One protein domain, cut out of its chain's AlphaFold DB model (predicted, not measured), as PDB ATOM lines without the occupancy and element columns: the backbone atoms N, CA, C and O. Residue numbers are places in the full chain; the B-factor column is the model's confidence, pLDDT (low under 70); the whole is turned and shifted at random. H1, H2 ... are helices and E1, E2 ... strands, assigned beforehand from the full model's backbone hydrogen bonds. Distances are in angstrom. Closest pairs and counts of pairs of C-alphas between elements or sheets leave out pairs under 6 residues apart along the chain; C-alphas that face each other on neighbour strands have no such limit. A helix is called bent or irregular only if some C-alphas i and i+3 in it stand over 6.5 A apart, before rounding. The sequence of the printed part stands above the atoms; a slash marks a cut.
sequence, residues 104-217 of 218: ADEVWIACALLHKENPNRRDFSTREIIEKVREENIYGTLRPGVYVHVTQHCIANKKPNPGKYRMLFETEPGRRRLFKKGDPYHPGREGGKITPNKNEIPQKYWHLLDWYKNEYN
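What this domain is: This is residues 104 to 217 of the 218 residues of an uncharacterized protein of Candidatus Bathyarchaeota archaeon (UniProt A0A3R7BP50). A two-strand antiparallel hairpin, E1 and E2, packs through E2 on helix H1 in the core; H2 and H4 cross H1 on opposite sides, and H3 packs on its first residues. The printed part has 114 residues, with four named helices and two named strands in the order H1 H2 H3 E1 E2 H4 along the chain; the class is mostly helix, helices holding 48 and strands 9 of the 57 residues in named elements. It is compact, radius of gyration of the C-alphas 12.8 A, spanning 33 by 32 by 29 A.

How they stand to each other: In the hairpin of E1, residues 168 to 172, and E2, residues 175 to 178, N 169 and O 177 are within hydrogen-bond range, 2.8 A. H1, residues 104 to 117, is the hub; its closest C-alpha pair with E2 is Cys 111 and Leu 178, 6.4 A. H2, residues 126 to 136, touches H1 about perpendicular, 85 degrees, closest C-alphas Ala 110 and Lys 132, 5.3 A. H3, residues 145 to 153, touches residues 104 to 107 of H1 alone, closest C-alphas Ala 104 and His 149, 6.2 A. H4, residues 203 to 216, touches residues 109 to 113 of H1 alone at a steep tilt of 64 degrees, closest C-alphas Ala 112 and Leu 208, 6.6 A. Every O i to N i+4 pair is within hydrogen-bond range in H1 and H2, 4 of 5 in H3, 7 of 10 in H4.

Where its parts are: H1, 20.0 A, begins at C-alpha 104 (229.579, 151.215, 178.560); H4, 19.7 A, ends at C-alpha 216 (226.241, 145.411, 161.184). H4 is irregular, C-alphas 204 and 207 being 7.2 A apart; H3 only just, C-alphas 150 and 153 being 6.9 A apart.

The domain as a whole: The printed part has no cut; the links H3 to E1 and E2 to H4 are long. Residue 162 is under 70 in pLDDT.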
ATOM      1  N   ALA A 104     229.810 152.267 179.544       95.50
ATOM      2  CA  ALA A 104     229.579 151.215 178.560       95.50
ATOM      3  C   ALA A 104     228.940 151.751 177.265       95.50
ATOM      4  O   ALA A 104     229.342 151.353 176.175       95.50
ATOM      5  N   ASP A 105     228.001 152.698 177.383       97.06
ATOM      6  CA  ASP A 105     227.313 153.281 176.231       97.06
ATOM      7  C   ASP A 105     228.237 154.203 175.418       97.06
ATOM      8  O   ASP A 105     228.213 154.141 174.192       97.06
ATOM      9  N   GLU A 106     229.106 154.991 176.068       96.50
ATOM     10  CA  GLU A 106     230.153 155.762 175.369       96.50
ATOM     11  C   GLU A 106     231.109 154.850 174.595       96.50
ATOM     12  O   GLU A 106     231.419 155.111 173.436       96.50
ATOM     13  N   VAL A 107     231.561 153.765 175.230       98.19
ATOM     14  CA  VAL A 107     232.475 152.793 174.616       98.19
ATOM     15  C   VAL A 107     231.833 152.119 173.405       98.19
ATOM     16  O   VAL A 107     232.485 151.959 172.371       98.19
ATOM     17  N   TRP A 108     230.553 151.751 173.507       98.69
ATOM     18  CA  TRP A 108     229.818 151.184 172.382       98.69
ATOM     19  C   TRP A 108     229.673 152.196 171.240       98.69
ATOM     20  O   TRP A 108     229.957 151.847 170.097       98.69
ATOM     21  N   ILE A 109     229.301 153.450 171.536       98.75
ATOM     22  CA  ILE A 109     229.162 154.516 170.526       98.75
ATOM     23  C   ILE A 109     230.487 154.748 169.798       98.75
ATOM     24  O   ILE A 109     230.507 154.778 168.571       98.75
ATOM     25  N   ALA A 110     231.594 154.850 170.534       98.69
ATOM     26  CA  ALA A 110     232.919 155.035 169.955       98.69
ATOM     27  C   ALA A 110     233.294 153.887 169.004       98.69
ATOM     28  O   ALA A 110     233.716 154.126 167.875       98.69
ATOM     29  N   CYS A 111     233.081 152.634 169.417       98.81
ATOM     30  CA  CYS A 111     233.359 151.485 168.556       98.81
ATOM     31  C   CYS A 111     232.421 151.418 167.336       98.81
ATOM     32  O   CYS A 111     232.853 151.025 166.253       98.81
ATOM     33  N   ALA A 112     231.152 151.811 167.488       98.75
ATOM     34  CA  ALA A 112     230.193 151.881 166.387       98.75
ATOM     35  C   ALA A 112     230.590 152.932 165.345       98.75
ATOM     36  O   ALA A 112     230.570 152.644 164.150       98.75
ATOM     37  N   LEU A 113     231.008 154.120 165.791       98.75
ATOM     38  CA  LEU A 113     231.508 155.171 164.907       98.75
ATOM     39  C   LEU A 113     232.750 154.717 164.147       98.75
ATOM     40  O   LEU A 113     232.795 154.883 162.935       98.75
ATOM     41  N   LEU A 114     233.704 154.062 164.819       98.75
ATOM     42  CA  LEU A 114     234.897 153.523 164.161       98.75
ATOM     43  C   LEU A 114     234.543 152.560 163.020       98.75
ATOM     44  O   LEU A 114     235.098 152.687 161.931       98.75
ATOM     45  N   HIS A 115     233.595 151.641 163.227       98.50
ATOM     46  CA  HIS A 115     233.119 150.763 162.152       98.50
ATOM     47  C   HIS A 115     232.404 151.527 161.037       98.50
ATOM     48  O   HIS A 115     232.615 151.223 159.867       98.50
ATOM     49  N   LYS A 116     231.568 152.512 161.377       97.56
ATOM     50  CA  LYS A 116     230.821 153.298 160.387       97.56
ATOM     51  C   LYS A 116     231.742 154.169 159.525       97.56
ATOM     52  O   LYS A 116     231.499 154.322 158.335       97.56
ATOM     53  N   GLU A 117     232.802 154.705 160.120       97.94
ATOM     54  CA  GLU A 117     233.849 155.484 159.447       97.94
ATOM     55  C   GLU A 117     234.822 154.594 158.663       97.94
ATOM     56  O   GLU A 117     235.419 155.044 157.690       97.94
ATOM     57  N   ASN A 118     234.964 153.323 159.054       97.81
ATOM     58  CA  ASN A 118     235.878 152.370 158.426       97.81
ATOM     59  C   ASN A 118     235.176 151.032 158.096       97.81
ATOM     60  O   ASN A 118     235.513 150.008 158.702       97.81
ATOM     61  N   PRO A 119     234.239 150.989 157.126       95.25
ATOM     62  CA  PRO A 119     233.373 149.822 156.901       95.25
ATOM     63  C   PRO A 119     234.110 148.511 156.589       95.25
ATOM     64  O   PRO A 119     233.637 147.435 156.942       95.25
ATOM     65  N   ASN A 120     235.291 148.592 155.966       95.50
ATOM     66  CA  ASN A 120     236.091 147.424 155.578       95.50
ATOM     67  C   ASN A 120     236.965 146.871 156.715       95.50
ATOM     68  O   ASN A 120     237.589 145.820 156.566       95.50
ATOM     69  N   ARG A 121     237.063 147.574 157.850       97.50
ATOM     70  CA  ARG A 121     237.895 147.136 158.975       97.50
ATOM     71  C   ARG A 121     237.131 146.175 159.876       97.50
ATOM     72  O   ARG A 121     236.048 146.476 160.375       97.50
ATOM     73  N   ARG A 122     237.757 145.026 160.144       97.19
ATOM     74  CA  ARG A 122     237.204 143.980 161.017       97.19
ATOM     75  C   ARG A 122     237.146 144.395 162.486       97.19
ATOM     76  O   ARG A 122     236.198 144.014 163.168       97.19
ATOM     77  N   ASP A 123     238.154 145.117 162.976       98.50
ATOM     78  CA  ASP A 123     238.302 145.491 164.385       98.50
ATOM     79  C   ASP A 123     239.250 146.692 164.602       98.50
ATOM     80  O   ASP A 123     239.915 147.204 163.685       98.50
ATOM     81  N   PHE A 124     239.317 147.132 165.858       98.69
ATOM     82  CA  PHE A 124     240.090 148.278 166.324       98.69
ATOM     83  C   PHE A 124     240.848 147.944 167.610       98.69
ATOM     84  O   PHE A 124     240.413 147.145 168.442       98.69
ATOM     85  N   SER A 125     242.005 148.564 167.790       98.56
ATOM     86  CA  SER A 125     242.792 148.447 169.012       98.56
ATOM     87  C   SER A 125     242.089 149.094 170.214       98.56
ATOM     88  O   SER A 125     241.245 149.981 170.076       98.56
ATOM     89  N   THR A 126     242.481 148.698 171.433       96.94
ATOM     90  CA  THR A 126     242.038 149.368 172.674       96.94
ATOM     91  C   THR A 126     242.263 150.876 172.611       96.94
ATOM     92  O   THR A 126     241.413 151.649 173.045       96.94
ATOM     93  N   ARG A 127     243.420 151.285 172.078       96.19
ATOM     94  CA  ARG A 127     243.820 152.684 171.988       96.19
ATOM     95  C   ARG A 127     242.879 153.465 171.074       96.19
ATOM     96  O   ARG A 127     242.374 154.484 171.524       96.19
ATOM     97  N   GLU A 128     242.595 152.958 169.876       98.50
ATOM     98  CA  GLU A 128     241.684 153.613 168.921       98.50
ATOM     99  C   GLU A 128     240.295 153.836 169.533       98.50
ATOM    100  O   GLU A 128     239.741 154.925 169.438       98.50
ATOM    101  N   ILE A 129     239.748 152.838 170.240       98.62
ATOM    102  CA  ILE A 129     238.438 152.975 170.893       98.62
ATOM    103  C   ILE A 129     238.485 154.044 171.998       98.62
ATOM    104  O   ILE A 129     237.567 154.855 172.109       98.62
ATOM    105  N   ILE A 130     239.546 154.082 172.813       96.38
ATOM    106  CA  ILE A 130     239.711 155.098 173.871       96.38
ATOM    107  C   ILE A 130     239.889 156.499 173.274       96.38
ATOM    108  O   ILE A 130     239.334 157.461 173.809       96.38
ATOM    109  N   GLU A 131     240.666 156.624 172.199       96.62
ATOM    110  CA  GLU A 131     240.861 157.882 171.477       96.62
ATOM    111  C   GLU A 131     239.539 158.380 170.910       96.62
ATOM    112  O   GLU A 131     239.176 159.521 171.180       96.62
ATOM    113  N   LYS A 132     238.741 157.499 170.303       98.06
ATOM    114  CA  LYS A 132     237.414 157.869 169.817       98.06
ATOM    115  C   LYS A 132     236.460 158.295 170.940       98.06
ATOM    116  O   LYS A 132     235.733 159.270 170.781       98.06
ATOM    117  N   VAL A 133     236.489 157.648 172.114       96.94
ATOM    118  CA  VAL A 133     235.726 158.123 173.294       96.94
ATOM    119  C   VAL A 133     236.174 159.527 173.716       96.94
ATOM    120  O   VAL A 133     235.340 160.362 174.067       96.94
ATOM    121  N   ARG A 134     237.486 159.798 173.695       94.06
ATOM    122  CA  ARG A 134     238.037 161.118 174.027       94.06
ATOM    123  C   ARG A 134     237.609 162.180 173.013       94.06
ATOM    124  O   ARG A 134     237.268 163.276 173.437       94.06
ATOM    125  N   GLU A 135     237.636 161.859 171.722       95.81
ATOM    126  CA  GLU A 135     237.230 162.752 170.629       95.81
ATOM    127  C   GLU A 135     235.742 163.104 170.702       95.81
ATOM    128  O   GLU A 135     235.385 164.278 170.666       95.81
ATOM    129  N   GLU A 136     234.874 162.102 170.878       96.62
ATOM    130  CA  GLU A 136     233.426 162.323 170.970       96.62
ATOM    131  C   GLU A 136     233.023 163.092 172.232       96.62
ATOM    132  O   GLU A 136     231.988 163.765 172.247       96.62
ATOM    133  N   ASN A 137     233.831 162.969 173.292       93.06
ATOM    134  CA  ASN A 137     233.734 163.709 174.547       93.06
ATOM    135  C   ASN A 137     232.296 163.836 175.091       93.06
ATOM    136  O   ASN A 137     231.902 164.885 175.604       93.06
ATOM    137  N   ILE A 138     231.491 162.773 174.976       91.69
ATOM    138  CA  ILE A 138     230.041 162.814 175.238       91.69
ATOM    139  C   ILE A 138     229.769 163.161 176.703       91.69
ATOM    140  O   ILE A 138     228.868 163.936 177.018       91.69
ATOM    141  N   TYR A 139     230.563 162.588 177.605       88.56
ATOM    142  CA  TYR A 139     230.517 162.882 179.028       88.56
ATOM    143  C   TYR A 139     231.180 164.226 179.413       88.56
ATOM    144  O   TYR A 139     230.991 164.702 180.532       88.56
ATOM    145  N   GLY A 140     231.947 164.848 178.512       86.69
ATOM    146  CA  GLY A 140     232.673 166.106 178.732       86.69
ATOM    147  C   GLY A 140     234.098 165.948 179.280       86.69
ATOM    148  O   GLY A 140     234.844 166.923 179.343       86.69
ATOM    149  N   THR A 141     234.503 164.733 179.662       85.38
ATOM    150  CA  THR A 141     235.898 164.394 179.979       85.38
ATOM    151  C   THR A 141     236.144 162.890 179.844       85.38
ATOM    152  O   THR A 141     235.222 162.084 180.006       85.38
ATOM    153  N   LEU A 142     237.397 162.481 179.619       83.62
ATOM    154  CA  LEU A 142     237.764 161.066 179.582       83.62
ATOM    155  C   LEU A 142     237.732 160.459 180.994       83.62
ATOM    156  O   LEU A 142     238.587 160.734 181.842       83.62
ATOM    157  N   ARG A 143     236.752 159.586 181.240       86.69
ATOM    158  CA  ARG A 143     236.553 158.948 182.549       86.69
ATOM    159  C   ARG A 143     237.595 157.847 182.815       86.69
ATOM    160  O   ARG A 143     237.881 157.066 181.907       86.69
ATOM    161  N   PRO A 144     238.087 157.681 184.063       81.25
ATOM    162  CA  PRO A 144     239.004 156.587 184.416       81.25
ATOM    163  C   PRO A 144     238.462 155.196 184.050       81.25
ATOM    164  O   PRO A 144     239.213 154.327 183.612       81.25
ATOM    165  N   GLY A 145     237.142 155.006 184.176       86.50
ATOM    166  CA  GLY A 145     236.466 153.737 183.901       86.50
ATOM    167  C   GLY A 145     236.423 153.321 182.427       86.50
ATOM    168  O   GLY A 145     236.069 152.178 182.147       86.50
ATOM    169  N   VAL A 146     236.773 154.197 181.475       91.81
ATOM    170  CA  VAL A 146     236.715 153.873 180.037       91.81
ATOM    171  C   VAL A 146     237.651 152.715 179.707       91.81
ATOM    172  O   VAL A 146     237.231 151.762 179.055       91.81
ATOM    173  N   TYR A 147     238.886 152.743 180.217       92.06
ATOM    174  CA  TYR A 147     239.874 151.699 179.937       92.06
ATOM    175  C   TYR A 147     239.358 150.308 180.327       92.06
ATOM    176  O   TYR A 147     239.328 149.406 179.494       92.06
ATOM    177  N   VAL A 148     238.871 150.148 181.564       91.12
ATOM    178  CA  VAL A 148     238.380 148.851 182.056       91.12
ATOM    179  C   VAL A 148     237.110 148.392 181.329       91.12
ATOM    180  O   VAL A 148     236.908 147.190 181.150       91.12
ATOM    181  N   HIS A 149     236.283 149.314 180.825       94.50
ATOM    182  CA  HIS A 149     235.151 148.950 179.971       94.50
ATOM    183  C   HIS A 149     235.610 148.396 178.626       94.50
ATOM    184  O   HIS A 149     235.129 147.338 178.223       94.50
ATOM    185  N   VAL A 150     236.586 149.041 177.984       96.12
ATOM    186  CA  VAL A 150     237.157 148.556 176.724       96.12
ATOM    187  C   VAL A 150     237.883 147.225 176.926       96.12
ATOM    188  O   VAL A 150     237.767 146.350 176.082       96.12
ATOM    189  N   THR A 151     238.612 147.009 178.023       93.06
ATOM    190  CA  THR A 151     239.433 145.792 178.179       93.06
ATOM    191  C   THR A 151     238.723 144.616 178.846       93.06
ATOM    192  O   THR A 151     239.144 143.476 178.624       93.06
ATOM    193  N   GLN A 152     237.685 144.871 179.653       91.81
ATOM    194  CA  GLN A 152     237.046 143.865 180.508       91.81
ATOM    195  C   GLN A 152     235.514 143.961 180.543       91.81
ATOM    196  O   GLN A 152     234.840 142.994 180.182       91.81
ATOM    197  N   HIS A 153     234.928 145.072 181.008       92.44
ATOM    198  CA  HIS A 153     233.499 145.081 181.359       92.44
ATOM    199  C   HIS A 153     232.579 144.916 180.149       92.44
ATOM    200  O   HIS A 153     231.553 144.258 180.291       92.44
ATOM    201  N   CYS A 154     232.943 145.445 178.975       96.56
ATOM    202  CA  CYS A 154     232.140 145.331 177.752       96.56
ATOM    203  C   CYS A 154     232.420 144.069 176.924       96.56
ATOM    204  O   CYS A 154     231.681 143.822 175.971       96.56
ATOM    205  N   ILE A 155     233.460 143.296 177.259       97.44
ATOM    206  CA  ILE A 155     233.980 142.213 176.414       97.44
ATOM    207  C   ILE A 155     233.208 140.911 176.616       97.44
ATOM    208  O   ILE A 155     233.358 140.246 177.639       97.44
ATOM    209  N   ALA A 156     232.419 140.525 175.615       97.50
ATOM    210  CA  ALA A 156     231.503 139.391 175.667       97.50
ATOM    211  C   ALA A 156     232.200 138.038 175.891       97.50
ATOM    212  O   ALA A 156     231.695 137.199 176.630       97.50
ATOM    213  N   ASN A 157     233.375 137.824 175.300       97.12
ATOM    214  CA  ASN A 157     234.135 136.574 175.390       97.12
ATOM    215  C   ASN A 157     235.113 136.508 176.582       97.12
ATOM    216  O   ASN A 157     235.903 135.574 176.673       97.12
ATOM    217  N   LYS A 158     235.046 137.452 177.532       94.94
ATOM    218  CA  LYS A 158     235.797 137.391 178.801       94.94
ATOM    219  C   LYS A 158     234.901 137.034 179.973       94.94
ATOM    220  O   LYS A 158     233.706 137.318 179.956       94.94
ATOM    221  N   LYS A 159     235.481 136.508 181.055       90.31
ATOM    222  CA  LYS A 159     234.764 136.335 182.328       90.31
ATOM    223  C   LYS A 159     234.148 137.678 182.783       90.31
ATOM    224  O   LYS A 159     234.804 138.717 182.643       90.31
ATOM    225  N   PRO A 160     232.896 137.716 183.267       85.12
ATOM    226  CA  PRO A 160     232.326 138.923 183.862       85.12
ATOM    227  C   PRO A 160     233.121 139.338 185.104       85.12
ATOM    228  O   PRO A 160     233.632 138.491 185.833       85.12
ATOM    229  N   ASN A 161     233.239 140.645 185.327       73.69
ATOM    230  CA  ASN A 161     233.839 141.221 186.532       73.69
ATOM    231  C   ASN A 161     233.469 142.706 186.602       73.69
ATOM    232  O   ASN A 161     234.039 143.441 185.808       73.69
ATOM    233  N   PRO A 162     232.533 143.172 187.442       67.94
ATOM    234  CA  PRO A 162     231.219 142.553 187.685       67.94
ATOM    235  C   PRO A 162     230.280 142.628 186.470       67.94
ATOM    236  O   PRO A 162     229.277 141.922 186.398       67.94
ATOM    237  N   GLY A 163     230.578 143.520 185.516       71.62
ATOM    238  CA  GLY A 163     229.678 143.863 184.425       71.62
ATOM    239  C   GLY A 163     229.402 142.662 183.526       71.62
ATOM    240  O   GLY A 163     230.328 141.966 183.106       71.62
ATOM    241  N   LYS A 164     228.123 142.458 183.198       89.06
ATOM    242  CA  LYS A 164     227.653 141.384 182.310       89.06
ATOM    243  C   LYS A 164     227.495 141.827 180.852       89.06
ATOM    244  O   LYS A 164     226.925 141.095 180.058       89.06
ATOM    245  N   TYR A 165     227.962 143.021 180.478       94.56
ATOM    246  CA  TYR A 165     227.782 143.554 179.124       94.56
ATOM    247  C   TYR A 165     228.371 142.635 178.047       94.56
ATOM    248  O   TYR A 165     229.396 141.984 178.254       94.56
ATOM    249  N   ARG A 166     227.739 142.641 176.875       96.94
ATOM    250  CA  ARG A 166     228.172 141.936 175.663       96.94
ATOM    251  C   ARG A 166     228.224 142.923 174.497       96.94
ATOM    252  O   ARG A 166     227.594 142.729 173.470       96.94
ATOM    253  N   MET A 167     228.880 144.058 174.716       98.12
ATOM    254  CA  MET A 167     228.882 145.185 173.777       98.12
ATOM    255  C   MET A 167     230.024 145.091 172.767       98.12
ATOM    256  O   MET A 167     229.865 145.466 171.608       98.12
ATOM    257  N   LEU A 168     231.171 144.578 173.207       98.50
ATOM    258  CA  LEU A 168     232.360 144.377 172.393       98.50
ATOM    259  C   LEU A 168     232.746 142.898 172.382       98.50
ATOM    260  O   LEU A 168     232.444 142.159 173.319       98.50
ATOM    261  N   PHE A 169     233.476 142.494 171.355       98.56
ATOM    262  CA  PHE A 169     234.077 141.173 171.224       98.56
ATOM    263  C   PHE A 169     235.584 141.333 171.012       98.56
ATOM    264  O   PHE A 169     235.993 142.098 170.136       98.56
ATOM    265  N   GLU A 170     236.408 140.657 171.817       98.31
ATOM    266  CA  GLU A 170     237.863 140.647 171.630       98.31
ATOM    267  C   GLU A 170     238.213 139.633 170.541       98.31
ATOM    268  O   GLU A 170     238.025 138.433 170.732       98.31
ATOM    269  N   THR A 171     238.664 140.121 169.386       97.88
ATOM    270  CA  THR A 171     239.047 139.282 168.241       97.88
ATOM    271  C   THR A 171     240.433 138.685 168.437       97.88
ATOM    272  O   THR A 171     240.641 137.522 168.116       97.88
ATOM    273  N   GLU A 172     241.344 139.477 169.002       96.06
ATOM    274  CA  GLU A 172     242.734 139.141 169.308       96.06
ATOM    275  C   GLU A 172     243.192 139.952 170.535       96.06
ATOM    276  O   GLU A 172     242.562 140.964 170.872       96.06
ATOM    277  N   PRO A 173     244.293 139.579 171.215       94.69
ATOM    278  CA  PRO A 173     244.825 140.366 172.324       94.69
ATOM    279  C   PRO A 173     244.995 141.845 171.949       94.69
ATOM    280  O   PRO A 173     245.750 142.206 171.053       94.69
ATOM    281  N   GLY A 174     244.268 142.730 172.635       93.69
ATOM    282  CA  GLY A 174     244.351 144.168 172.364       93.69
ATOM    283  C   GLY A 174     243.461 144.674 171.220       93.69
ATOM    284  O   GLY A 174     243.321 145.893 171.108       93.69
ATOM    285  N   ARG A 175     242.747 143.806 170.491       98.12
ATOM    286  CA  ARG A 175     241.856 144.175 169.377       98.12
ATOM    287  C   ARG A 175     240.406 143.765 169.618       98.12
ATOM    288  O   ARG A 175     240.123 142.687 170.134       98.12
ATOM    289  N   ARG A 176     239.474 144.670 169.317       98.44
ATOM    290  CA  ARG A 176     238.042 144.530 169.595       98.44
ATOM    291  C   ARG A 176     237.200 145.087 168.464       98.44
ATOM    292  O   ARG A 176     237.562 146.070 167.826       98.44
ATOM    293  N   ARG A 177     236.025 144.504 168.304       98.56
ATOM    294  CA  ARG A 177     234.945 145.022 167.463       98.56
ATOM    295  C   ARG A 177     233.651 145.067 168.254       98.56
ATOM    296  O   ARG A 177     233.586 144.522 169.359       98.56
ATOM    297  N   LEU A 178     232.604 145.649 167.678       98.56
ATOM    298  CA  LEU A 178     231.263 145.467 168.222       98.56
ATOM    299  C   LEU A 178     230.896 143.977 168.215       98.56
ATOM    300  O   LEU A 178     231.158 143.268 167.233       98.56
ATOM    301  N   PHE A 179     230.296 143.527 169.316       98.31
ATOM    302  CA  PHE A 179     229.696 142.198 169.420       98.31
ATOM    303  C   PHE A 179     228.614 142.028 168.347       98.31
ATOM    304  O   PHE A 179     227.966 143.002 167.969       98.31
ATOM    305  N   LYS A 180     228.431 140.808 167.845       96.06
ATOM    306  CA  LYS A 180     227.355 140.430 166.928       96.06
ATOM    307  C   LYS A 180     226.539 139.289 167.524       96.06
ATOM    308  O   LYS A 180     227.071 138.424 168.215       96.06
ATOM    309  N   LYS A 181     225.238 139.249 167.238       94.00
ATOM    310  CA  LYS A 181     224.409 138.073 167.530       94.00
ATOM    311  C   LYS A 181     225.011 136.863 166.811       94.00
ATOM    312  O   LYS A 181     225.294 136.942 165.624       94.00
ATOM    313  N   GLY A 182     225.214 135.776 167.547       93.75
ATOM    314  CA  GLY A 182     225.900 134.576 167.057       93.75
ATOM    315  C   GLY A 182     227.377 134.494 167.448       93.75
ATOM    316  O   GLY A 182     227.939 133.403 167.410       93.75
ATOM    317  N   ASP A 183     227.999 135.591 167.895       97.25
ATOM    318  CA  ASP A 183     229.334 135.510 168.489       97.25
ATOM    319  C   ASP A 183     229.314 134.645 169.757       97.25
ATOM    320  O   ASP A 183     228.373 134.752 170.553       97.25
ATOM    321  N   PRO A 184     230.369 133.851 170.017       97.12
ATOM    322  CA  PRO A 184     230.503 133.167 171.290       97.12
ATOM    323  C   PRO A 184     230.680 134.185 172.423       97.12
ATOM    324  O   PRO A 184     231.302 135.237 172.276       97.12
ATOM    325  N   TYR A 185     230.157 133.879 173.601       97.62
ATOM    326  CA  TYR A 185     230.336 134.716 174.781       97.62
ATOM    327  C   TYR A 185     230.469 133.853 176.025       97.62
ATOM    328  O   TYR A 185     230.083 132.687 176.056       97.62
ATOM    329  N   HIS A 186     231.029 134.440 177.076       96.94
ATOM    330  CA  HIS A 186     231.141 133.763 178.352       96.94
ATOM    331  C   HIS A 186     229.739 133.585 178.976       96.94
ATOM    332  O   HIS A 186     229.039 134.591 179.129       96.94
ATOM    333  N   PRO A 187     229.338 132.381 179.434       95.56
ATOM    334  CA  PRO A 187     227.981 132.113 179.939       95.56
ATOM    335  C   PRO A 187     227.511 133.066 181.048       95.56
ATOM    336  O   PRO A 187     226.373 133.516 181.058       95.56
ATOM    337  N   GLY A 188     228.416 133.484 181.939       92.19
ATOM    338  CA  GLY A 188     228.121 134.484 182.982       92.19
ATOM    339  C   GLY A 188     227.710 135.886 182.486       92.19
ATOM    340  O   GLY A 188     227.405 136.750 183.307       92.19
ATOM    341  N   ARG A 189     227.719 136.134 181.170       93.25
ATOM    342  CA  ARG A 189     227.241 137.366 180.521       93.25
ATOM    343  C   ARG A 189     225.908 137.184 179.793       93.25
ATOM    344  O   ARG A 189     225.465 138.104 179.103       93.25
ATOM    345  N   GLU A 190     225.276 136.019 179.926       93.44
ATOM    346  CA  GLU A 190     223.950 135.763 179.366       93.44
ATOM    347  C   GLU A 190     222.942 136.830 179.817       93.44
ATOM    348  O   GLU A 190     223.006 137.333 180.941       93.44
ATOM    349  N   GLY A 191     222.054 137.238 178.907       89.81
ATOM    350  CA  GLY A 191     221.108 138.338 179.147       89.81
ATOM    351  C   GLY A 191     221.746 139.734 179.245       89.81
ATOM    352  O   GLY A 191     221.041 140.735 179.351       89.81
ATOM    353  N   GLY A 192     223.074 139.839 179.160       91.56
ATOM    354  CA  GLY A 192     223.800 141.100 179.186       91.56
ATOM    355  C   GLY A 192     223.477 142.013 178.004       91.56
ATOM    356  O   GLY A 192     223.331 141.543 176.871       91.56
ATOM    357  N   LYS A 193     223.425 143.326 178.269       93.50
ATOM    358  CA  LYS A 193     223.154 144.384 177.281       93.50
ATOM    359  C   LYS A 193     224.210 144.371 176.159       93.50
ATOM    360  O   LYS A 193     225.411 144.384 176.443       93.50
ATOM    361  N   ILE A 194     223.737 144.344 174.906       97.06
ATOM    362  CA  ILE A 194     224.552 144.297 173.672       97.06
ATOM    363  C   ILE A 194     224.647 145.654 172.957       97.06
ATOM    364  O   ILE A 194     225.636 145.934 172.290       97.06
ATOM    365  N   THR A 195     223.646 146.520 173.137       97.56
ATOM    366  CA  THR A 195     223.593 147.883 172.588       97.56
ATOM    367  C   THR A 195     223.090 148.860 173.649       97.56
ATOM    368  O   THR A 195     222.376 148.438 174.563       97.56
ATOM    369  N   PRO A 196     223.400 150.164 173.547       96.44
ATOM    370  CA  PRO A 196     222.791 151.201 174.367       96.44
ATOM    371  C   PRO A 196     221.263 151.190 174.298       96.44
ATOM    372  O   PRO A 196     220.676 150.829 173.278       96.44
ATOM    373  N   ASN A 197     220.613 151.636 175.375       92.56
ATOM    374  CA  ASN A 197     219.189 151.932 175.326       92.56
ATOM    375  C   ASN A 197     219.024 153.308 174.680       92.56
ATOM    376  O   ASN A 197     219.689 154.259 175.087       92.56
ATOM    377  N   LYS A 198     218.113 153.427 173.711       92.44
ATOM    378  CA  LYS A 198     217.876 154.664 172.948       92.44
ATOM    379  C   LYS A 198     217.685 155.894 173.848       92.44
ATOM    380  O   LYS A 198     218.285 156.934 173.609       92.44
ATOM    381  N   ASN A 199     216.931 155.741 174.935       88.62
ATOM    382  CA  ASN A 199     216.628 156.824 175.875       88.62
ATOM    383  C   ASN A 199     217.766 157.136 176.871       88.62
ATOM    384  O   ASN A 199     217.633 158.071 177.649       88.62
ATOM    385  N   GLU A 200     218.858 156.362 176.880       86.81
ATOM    386  CA  GLU A 200     220.027 156.574 177.756       86.81
ATOM    387  C   GLU A 200     221.192 157.280 177.034       86.81
ATOM    388  O   GLU A 200     222.200 157.605 177.667       86.81
ATOM    389  N   ILE A 201     221.071 157.519 175.722       93.12
ATOM    390  CA  ILE A 201     222.109 158.142 174.894       93.12
ATOM    391  C   ILE A 201     221.592 159.395 174.171       93.12
ATOM    392  O   ILE A 201     220.398 159.487 173.877       93.12
ATOM    393  N   PRO A 202     222.474 160.360 173.837       93.88
ATOM    394  CA  PRO A 202     222.092 161.538 173.065       93.88
ATOM    395  C   PRO A 202     221.461 161.185 171.716       93.88
ATOM    396  O   PRO A 202     221.959 160.317 170.996       93.88
ATOM    397  N   GLN A 203     220.421 161.932 171.338       94.56
ATOM    398  CA  GLN A 203     219.654 161.715 170.107       94.56
ATOM    399  C   GLN A 203     220.523 161.668 168.842       94.56
ATOM    400  O   GLN A 203     220.254 160.870 167.945       94.56
ATOM    401  N   LYS A 204     221.612 162.449 168.795       95.75
ATOM    402  CA  LYS A 204     222.550 162.456 167.660       95.75
ATOM    403  C   LYS A 204     223.165 161.083 167.353       95.75
ATOM    404  O   LYS A 204     223.553 160.850 166.217       95.75
ATOM    405  N   TYR A 205     223.201 160.158 168.316       97.81
ATOM    406  CA  TYR A 205     223.752 158.808 168.146       97.81
ATOM    407  C   TYR A 205     222.695 157.726 167.898       97.81
ATOM    408  O   TYR A 205     223.053 156.564 167.720       97.81
ATOM    409  N   TRP A 206     221.401 158.060 167.861       97.56
ATOM    410  CA  TRP A 206     220.346 157.061 167.640       97.56
ATOM    411  C   TRP A 206     220.500 156.323 166.312       97.56
ATOM    412  O   TRP A 206     220.278 155.116 166.265       97.56
ATOM    413  N   HIS A 207     220.987 157.016 165.282       97.88
ATOM    414  CA  HIS A 207     221.260 156.430 163.973       97.88
ATOM    415  C   HIS A 207     222.248 155.247 164.025       97.88
ATOM    416  O   HIS A 207     222.209 154.378 163.160       97.88
ATOM    417  N   LEU A 208     223.123 155.180 165.040       98.44
ATOM    418  CA  LEU A 208     224.048 154.056 165.225       98.44
ATOM    419  C   LEU A 208     223.318 152.785 165.664       98.44
ATOM    420  O   LEU A 208     223.747 151.693 165.309       98.44
ATOM    421  N   LEU A 209     222.221 152.908 166.419       98.19
ATOM    422  CA  LEU A 209     221.400 151.761 166.812       98.19
ATOM    423  C   LEU A 209     220.681 151.170 165.595       98.19
ATOM    424  O   LEU A 209     220.638 149.947 165.444       98.19
ATOM    425  N   ASP A 210     220.165 152.035 164.720       97.06
ATOM    426  CA  ASP A 210     219.508 151.628 163.477       97.06
ATOM    427  C   ASP A 210     220.510 150.963 162.522       97.06
ATOM    428  O   ASP A 210     220.271 149.845 162.066       97.06
ATOM    429  N   TRP A 211     221.675 151.586 162.307       97.88
ATOM    430  CA  TRP A 211     222.786 151.011 161.535       97.88
ATOM    431  C   TRP A 211     223.244 149.661 162.105       97.88
ATOM    432  O   TRP A 211     223.363 148.675 161.377       97.88
ATOM    433  N   TYR A 212     223.437 149.568 163.425       97.81
ATOM    434  CA  TYR A 212     223.856 148.319 164.055       97.81
ATOM    435  C   TYR A 212     222.849 147.200 163.788       97.81
ATOM    436  O   TYR A 212     223.236 146.107 163.384       97.81
ATOM    437  N   LYS A 213     221.555 147.476 163.985       96.19
ATOM    438  CA  LYS A 213     220.483 146.494 163.800       96.19
ATOM    439  C   LYS A 213     220.329 146.068 162.338       96.19
ATOM    440  O   LYS A 213     220.127 144.884 162.082       96.19
ATOM    441  N   ASN A 214     220.378 147.019 161.409       95.44
ATOM    442  CA  ASN A 214     219.991 146.798 160.017       95.44
ATOM    443  C   ASN A 214     221.167 146.443 159.102       95.44
ATOM    444  O   ASN A 214     220.933 145.953 157.999       95.44
ATOM    445  N   GLU A 215     222.409 146.692 159.510       94.69
ATOM    446  CA  GLU A 215     223.584 146.512 158.649       94.69
ATOM    447  C   GLU A 215     224.671 145.679 159.326       94.69
ATOM    448  O   GLU A 215     225.126 144.689 158.758       94.69
ATOM    449  N   TYR A 216     225.075 146.035 160.548       94.06
ATOM    450  CA  TYR A 216     226.241 145.411 161.184       94.06
ATOM    451  C   TYR A 216     225.951 144.039 161.821       94.06
ATOM    452  O   TYR A 216     226.773 143.122 161.726       94.06
ATOM    453  N   ASN A 217     224.802 143.915 162.493       91.19
ATOM    454  CA  ASN A 217     224.363 142.756 163.280       91.19
ATOM    455  C   ASN A 217     223.366 141.866 162.508       91.19
ATOM    456  O   ASN A 217     222.445 141.301 163.105       91.19
TER     457      ASN A 217